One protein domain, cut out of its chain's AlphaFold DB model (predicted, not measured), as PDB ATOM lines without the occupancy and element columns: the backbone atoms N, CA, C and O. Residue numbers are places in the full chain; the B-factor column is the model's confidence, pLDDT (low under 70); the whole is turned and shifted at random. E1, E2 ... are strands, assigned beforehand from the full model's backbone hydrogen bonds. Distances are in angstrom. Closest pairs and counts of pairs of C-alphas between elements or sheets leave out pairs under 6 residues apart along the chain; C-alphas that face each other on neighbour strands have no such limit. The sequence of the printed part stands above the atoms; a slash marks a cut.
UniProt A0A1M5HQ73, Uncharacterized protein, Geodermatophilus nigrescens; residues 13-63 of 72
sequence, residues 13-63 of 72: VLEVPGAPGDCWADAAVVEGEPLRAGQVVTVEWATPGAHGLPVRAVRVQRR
ATOM      1  N   VAL A  13     -32.208 -27.033  50.461       85.06
ATOM      2  CA  VAL A  13     -33.327 -26.086  50.413       85.06
ATOM      3  C   VAL A  13     -33.176 -25.090  51.560       85.06
ATOM      4  O   VAL A  13     -32.985 -25.489  52.708       85.06
ATOM      5  N   LEU A  14     -33.250 -23.801  51.242       83.38
ATOM      6  CA  LEU A  14     -33.195 -22.696  52.187       83.38
ATOM      7  C   LEU A  14     -34.551 -21.997  52.243       83.38
ATOM      8  O   LEU A  14     -35.125 -21.640  51.213       83.38
ATOM      9  N   GLU A  15     -35.022 -21.744  53.457       82.88
ATOM     10  CA  GLU A  15     -36.141 -20.840  53.690       82.88
ATOM     11  C   GLU A  15     -35.595 -19.408  53.711       82.88
ATOM     12  O   GLU A  15     -34.854 -19.026  54.620       82.88
ATOM     13  N   VAL A  16     -35.892 -18.629  52.665       83.19
ATOM     14  CA  VAL A  16     -35.373 -17.264  52.529       83.19
ATOM     15  C   VAL A  16     -36.480 -16.252  52.825       83.19
ATOM     16  O   VAL A  16     -37.426 -16.135  52.041       83.19
ATOM     17  N   PRO A  17     -36.374 -15.472  53.915       78.75
ATOM     18  CA  PRO A  17     -37.376 -14.467  54.233       78.75
ATOM     19  C   PRO A  17     -37.444 -13.406  53.125       78.75
ATOM     20  O   PRO A  17     -36.436 -12.817  52.740       78.75
ATOM     21  N   GLY A  18     -38.652 -13.169  52.606       79.62
ATOM     22  CA  GLY A  18     -38.904 -12.227  51.509       79.62
ATOM     23  C   GLY A  18     -38.794 -12.822  50.101       79.62
ATOM     24  O   GLY A  18     -39.122 -12.131  49.135       79.62
ATOM     25  N   ALA A  19     -38.386 -14.087  49.960       81.62
ATOM     26  CA  ALA A  19     -38.537 -14.815  48.706       81.62
ATOM     27  C   ALA A  19     -39.997 -15.281  48.515       81.62
ATOM     28  O   ALA A  19     -40.709 -15.509  49.494       81.62
ATOM     29  N   PRO A  20     -40.461 -15.470  47.265       80.00
ATOM     30  CA  PRO A  20     -41.806 -15.973  46.976       80.00
ATOM     31  C   PRO A  20     -42.024 -17.453  47.353       80.00
ATOM     32  O   PRO A  20     -43.126 -17.962  47.159       80.00
ATOM     33  N   GLY A  21     -41.005 -18.154  47.861       84.94
ATOM     34  CA  GLY A  21     -41.097 -19.529  48.347       84.94
ATOM     35  C   GLY A  21     -39.724 -20.126  48.659       84.94
ATOM     36  O   GLY A  21     -38.730 -19.399  48.735       84.94
ATOM     37  N   ASP A  22     -39.689 -21.450  48.800       87.19
ATOM     38  CA  ASP A  22     -38.470 -22.213  49.073       87.19
ATOM     39  C   ASP A  22     -37.388 -21.961  48.018       87.19
ATOM     40  O   ASP A  22     -37.665 -21.817  46.821       87.19
ATOM     41  N   CYS A  23     -36.137 -21.923  48.473       88.44
ATOM     42  CA  CYS A  23     -34.991 -21.572  47.652       88.44
ATOM     43  C   CYS A  23     -34.014 -22.738  47.539       88.44
ATOM     44  O   CYS A  23     -33.476 -23.200  48.541       88.44
ATOM     45  N   TRP A  24     -33.740 -23.201  46.319       89.44
ATOM     46  CA  TRP A  24     -32.705 -24.218  46.114       89.44
ATOM     47  C   TRP A  24     -31.318 -23.584  46.164       89.44
ATOM     48  O   TRP A  24     -31.030 -22.716  45.342       89.44
ATOM     49  N   ALA A  25     -30.440 -24.041  47.051       88.75
ATOM     50  CA  ALA A  25     -29.051 -23.609  47.116       88.75
ATOM     51  C   ALA A  25     -28.099 -24.739  46.747       88.75
ATOM     52  O   ALA A  25     -28.043 -25.745  47.440       88.75
ATOM     53  N   ASP A  26     -27.321 -24.555  45.684       87.19
ATOM     54  CA  ASP A  26     -26.251 -25.486  45.327       87.19
ATOM     55  C   ASP A  26     -25.036 -25.312  46.261       87.19
ATOM     56  O   ASP A  26     -24.719 -24.209  46.705       87.19
ATOM     57  N   ALA A  27     -24.313 -26.387  46.549       83.75
ATOM     58  CA  ALA A  27     -23.082 -26.349  47.326       83.75
ATOM     59  C   ALA A  27     -22.009 -25.495  46.631       83.75
ATOM     60  O   ALA A  27     -21.197 -24.871  47.308       83.75
ATOM     61  N   ALA A  28     -22.040 -25.401  45.296       84.56
ATOM     62  CA  ALA A  28     -21.135 -24.561  44.518       84.56
ATOM     63  C   ALA A  28     -21.364 -23.053  44.719       84.56
ATOM     64  O   ALA A  28     -20.461 -22.269  44.436       84.56
ATOM     65  N   VAL A  29     -22.545 -22.630  45.196       86.69
ATOM     66  CA  VAL A  29     -22.824 -21.208  45.479       86.69
ATOM     67  C   VAL A  29     -22.502 -20.812  46.922       86.69
ATOM     68  O   VAL A  29     -22.655 -19.645  47.287       86.69
ATOM     69  N   VAL A  30     -22.069 -21.769  47.748       85.75
ATOM     70  CA  VAL A  30     -21.628 -21.525  49.122       85.75
ATOM     71  C   VAL A  30     -20.186 -21.039  49.099       85.75
ATOM     72  O   VAL A  30     -19.276 -21.759  48.695       85.75
ATOM     73  N   GLU A  31     -19.964 -19.815  49.569       83.31
ATOM     74  CA  GLU A  31     -18.615 -19.277  49.709       83.31
ATOM     75  C   GLU A  31     -17.986 -19.705  51.045       83.31
ATOM     76  O   GLU A  31     -18.540 -19.479  52.127       83.31
ATOM     77  N   GLY A  32     -16.784 -20.281  50.965       80.00
ATOM     78  CA  GLY A  32     -15.979 -20.676  52.118       80.00
ATOM     79  C   GLY A  32     -16.243 -22.107  52.583       80.00
ATOM     80  O   GLY A  32     -16.354 -23.033  51.788       80.00
ATOM     81  N   GLU A  33     -16.277 -22.295  53.898       78.31
ATOM     82  CA  GLU A  33     -16.401 -23.615  54.516       78.31
ATOM     83  C   GLU A  33     -17.845 -24.177  54.430       78.31
ATOM     84  O   GLU A  33     -18.816 -23.406  54.379       78.31
ATOM     85  N   PRO A  34     -18.045 -25.506  54.554       76.12
ATOM     86  CA  PRO A  34     -19.366 -26.150  54.500       76.12
ATOM     87  C   PRO A  34     -20.328 -25.672  55.592       76.12
ATOM     88  O   PRO A  34     -19.989 -25.699  56.778       76.12
ATOM     89  N   LEU A  35     -21.529 -25.232  55.218       75.50
ATOM     90  CA  LEU A  35     -22.531 -24.727  56.164       75.50
ATOM     91  C   LEU A  35     -22.993 -25.809  57.147       75.50
ATOM     92  O   LEU A  35     -23.055 -26.994  56.822       75.50
ATOM     93  N   ARG A  36     -23.353 -25.378  58.359       75.25
ATOM     94  CA  ARG A  36     -23.954 -26.231  59.391       75.25
ATOM     95  C   ARG A  36     -25.426 -25.873  59.557       75.25
ATOM     96  O   ARG A  36     -25.809 -24.719  59.386       75.25
ATOM     97  N   ALA A  37     -26.249 -26.856  59.914       76.12
ATOM     98  CA  ALA A  37     -27.644 -26.602  60.262       76.12
ATOM     99  C   ALA A  37     -27.726 -25.612  61.438       76.12
ATOM    100  O   ALA A  37     -26.974 -25.740  62.404       76.12
ATOM    101  N   GLY A  38     -28.618 -24.624  61.341       76.69
ATOM    102  CA  GLY A  38     -28.745 -23.542  62.325       76.69
ATOM    103  C   GLY A  38     -27.766 -22.375  62.139       76.69
ATOM    104  O   GLY A  38     -27.885 -21.385  62.855       76.69
ATOM    105  N   GLN A  39     -26.836 -22.446  61.178       78.25
ATOM    106  CA  GLN A  39     -25.949 -21.329  60.847       78.25
ATOM    107  C   GLN A  39     -26.734 -20.186  60.200       78.25
ATOM    108  O   GLN A  39     -27.464 -20.396  59.229       78.25
ATOM    109  N   VAL A  40     -26.517 -18.956  60.671       81.38
ATOM    110  CA  VAL A  40     -27.057 -17.768  60.005       81.38
ATOM    111  C   VAL A  40     -26.229 -17.458  58.758       81.38
ATOM    112  O   VAL A  40     -25.002 -17.325  58.807       81.38
ATOM    113  N   VAL A  41     -26.912 -17.330  57.623       82.88
ATOM    114  CA  VAL A  41     -26.308 -17.047  56.320       82.88
ATOM    115  C   VAL A  41     -27.049 -15.918  55.614       82.88
ATOM    116  O   VAL A  41     -28.252 -15.735  55.793       82.88
ATOM    117  N   THR A  42     -26.324 -15.167  54.796       86.81
ATOM    118  CA  THR A  42     -26.894 -14.272  53.793       86.81
ATOM    119  C   THR A  42     -27.073 -15.064  52.506       86.81
ATOM    120  O   THR A  42     -26.129 -15.691  52.029       86.81
ATOM    121  N   VAL A  43     -28.280 -15.023  51.946       87.38
ATOM    122  CA  VAL A  43     -28.626 -15.721  50.705       87.38
ATOM    123  C   VAL A  43     -29.048 -14.697  49.666       87.38
ATOM    124  O   VAL A  43     -30.058 -14.015  49.839       87.38
ATOM    125  N   GLU A  44     -28.304 -14.620  48.568       90.25
ATOM    126  CA  GLU A  44     -28.765 -13.957  47.353       90.25
ATOM    127  C   GLU A  44     -29.455 -14.994  46.471       90.25
ATOM    128  O   GLU A  44     -28.912 -16.071  46.206       90.25
ATOM    129  N   TRP A  45     -30.657 -14.673  46.005       91.25
ATOM    130  CA  TRP A  45     -31.478 -15.558  45.188       91.25
ATOM    131  C   TRP A  45     -31.935 -14.867  43.906       91.25
ATOM    132  O   TRP A  45     -32.005 -13.642  43.827       91.25
ATOM    133  N   ALA A  46     -32.242 -15.668  42.888       89.19
ATOM    134  CA  ALA A  46     -32.701 -15.189  41.590       89.19
ATOM    135  C   ALA A  46     -33.846 -16.043  41.029       89.19
ATOM    136  O   ALA A  46     -33.996 -17.224  41.360       89.19
ATOM    137  N   THR A  47     -34.617 -15.439  40.122       86.44
ATOM    138  CA  THR A  47     -35.609 -16.109  39.269       86.44
ATOM    139  C   THR A  47     -35.062 -16.306  37.846       86.44
ATOM    140  O   THR A  47     -34.257 -15.490  37.392       86.44
ATOM    141  N   PRO A  48     -35.502 -17.330  37.095       86.31
ATOM    142  CA  PRO A  48     -36.345 -18.438  37.550       86.31
ATOM    143  C   PRO A  48     -35.586 -19.355  38.522       86.31
ATOM    144  O   PRO A  48     -34.362 -19.451  38.454       86.31
ATOM    145  N   GLY A  49     -36.286 -20.001  39.452       86.94
ATOM    146  CA  GLY A  49     -35.665 -20.961  40.364       86.94
ATOM    147  C   GLY A  49     -35.182 -22.244  39.683       86.94
ATOM    148  O   GLY A  49     -35.115 -22.340  38.457       86.94
ATOM    149  N   ALA A  50     -34.802 -23.229  40.492       84.44
ATOM    150  CA  ALA A  50     -34.268 -24.511  40.035       84.44
ATOM    151  C   ALA A  50     -34.921 -25.667  40.803       84.44
ATOM    152  O   ALA A  50     -35.502 -25.458  41.862       84.44
ATOM    153  N   HIS A  51     -34.834 -26.889  40.270       84.12
ATOM    154  CA  HIS A  51     -35.361 -28.100  40.921       84.12
ATOM    155  C   HIS A  51     -36.858 -28.043  41.282       84.12
ATOM    156  O   HIS A  51     -37.295 -28.643  42.257       84.12
ATOM    157  N   GLY A  52     -37.662 -27.327  40.486       83.50
ATOM    158  CA  GLY A  52     -39.098 -27.164  40.742       83.50
ATOM    159  C   GLY A  52     -39.432 -26.121  41.812       83.50
ATOM    160  O   GLY A  52     -40.605 -25.959  42.138       83.50
ATOM    161  N   LEU A  53     -38.434 -25.397  42.324       86.62
ATOM    162  CA  LEU A  53     -38.620 -24.287  43.253       86.62
ATOM    163  C   LEU A  53     -38.735 -22.943  42.515       86.62
ATOM    164  O   LEU A  53     -38.157 -22.780  41.434       86.62
ATOM    165  N   PRO A  54     -39.469 -21.962  43.077       86.25
ATOM    166  CA  PRO A  54     -39.698 -20.667  42.434       86.25
ATOM    167  C   PRO A  54     -38.429 -19.813  42.351       86.25
ATOM    168  O   PRO A  54     -38.287 -19.014  41.420       86.25
ATOM    169  N   VAL A  55     -37.496 -19.996  43.291       90.31
ATOM    170  CA  VAL A  55     -36.222 -19.271  43.354       90.31
ATOM    171  C   VAL A  55     -35.047 -20.217  43.591       90.31
ATOM    172  O   VAL A  55     -35.204 -21.342  44.070       90.31
ATOM    173  N   ARG A  56     -33.853 -19.762  43.212       91.31
ATOM    174  CA  ARG A  56     -32.588 -20.465  43.454       91.31
ATOM    175  C   ARG A  56     -31.583 -19.516  44.086       91.31
ATOM    176  O   ARG A  56     -31.528 -18.350  43.691       91.31
ATOM    177  N   ALA A  57     -30.771 -20.010  45.010       90.69
ATOM    178  CA  ALA A  57     -29.662 -19.261  45.559       90.69
ATOM    179  C   ALA A  57     -28.571 -19.168  44.494       90.69
ATOM    180  O   ALA A  57     -28.181 -20.163  43.883       90.69
ATOM    181  N   VAL A  58     -28.100 -17.951  44.265       91.12
ATOM    182  CA  VAL A  58     -26.956 -17.665  43.394       91.12
ATOM    183  C   VAL A  58     -25.701 -17.385  44.207       91.12
ATOM    184  O   VAL A  58     -24.600 -17.513  43.680       91.12
ATOM    185  N   ARG A  59     -25.868 -17.040  45.489       88.31
ATOM    186  CA  ARG A  59     -24.770 -16.809  46.419       88.31
ATOM    187  C   ARG A  59     -25.214 -17.077  47.846       88.31
ATOM    188  O   ARG A  59     -26.255 -16.575  48.272       88.31
ATOM    189  N   VAL A  60     -24.415 -17.827  48.593       88.19
ATOM    190  CA  VAL A  60     -24.630 -18.051  50.022       88.19
ATOM    191  C   VAL A  60     -23.357 -17.706  50.775       88.19
ATOM    192  O   VAL A  60     -22.304 -18.302  50.553       88.19
ATOM    193  N   GLN A  61     -23.468 -16.742  51.682       86.31
ATOM    194  CA  GLN A  61     -22.367 -16.275  52.513       86.31
ATOM    195  C   GLN A  61     -22.686 -16.479  53.983       86.31
ATOM    196  O   GLN A  61     -23.803 -16.243  54.437       86.31
ATOM    197  N   ARG A  62     -21.685 -16.873  54.761       81.25
ATOM    198  CA  ARG A  62     -21.821 -16.953  56.215       81.25
ATOM    199  C   ARG A  62     -21.906 -15.557  56.811       81.25
ATOM    200  O   ARG A  62     -21.052 -14.718  56.535       81.25
ATOM    201  N   ARG A  63     -22.887 -15.340  57.685       76.81
ATOM    202  CA  ARG A  63     -22.932 -14.150  58.533       76.81
ATOM    203  C   ARG A  63     -22.124 -14.406  59.792       76.81
ATOM    204  O   ARG A  63     -22.616 -14.978  60.756       76.81
TER     205      ARG A  63
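This is residues 13 to 63 of the 72 residues of an uncharacterized protein of Geodermatophilus nigrescens (UniProt A0A1M5HQ73). With little regular structure, this is a small, strongly twisted sheet: the hairpin of E2 and E3, with short E1 beside residues 56 and 57 of E3, a long loop of residues 27 to 40 joining E1 to E2, and a short link joining E2 to E3. The printed part has 51 residues, with no named helix and three named strands, E1, E2, E3 along the chain, holding 18 residues. The sheet's order is E1 E3 E2, mixed; the class is all strand. The whole is compact, with a radius of gyration of the C-alphas of 10.1 A and spans of 26 by 20 by 15 A.

Find C-alpha 55 at (-36.222, -19.271, 43.354); from there E3, residues 55 to 62, runs 19.4 A to C-alpha 62 at (-21.821, -16.953, 56.215), and bends by 63 degrees at Val 58. E2, residues 41 to 46, is 16.2 A long. E1, residues 23 to 26, spans 9.9 A.

Inner strand E3 is antiparallel to edge strand E2, at 153 degrees; look at N 42 and O 61, 2.8 A apart, within hydrogen-bond range. Edge strand E1 is parallel to E3, at 62 degrees, with N 57 and O 24 at 2.7 A. Residues 13 to 14 pair antiparallel with residues 23 to 24 of E1.

The farthest C-alphas, of Pro 20 and Glu 33, are 27.6 A apart. The printed part has no cut. The link from E1 to E2, residues 27 to 40, is long. No printed residue is under 70 in pLDDT.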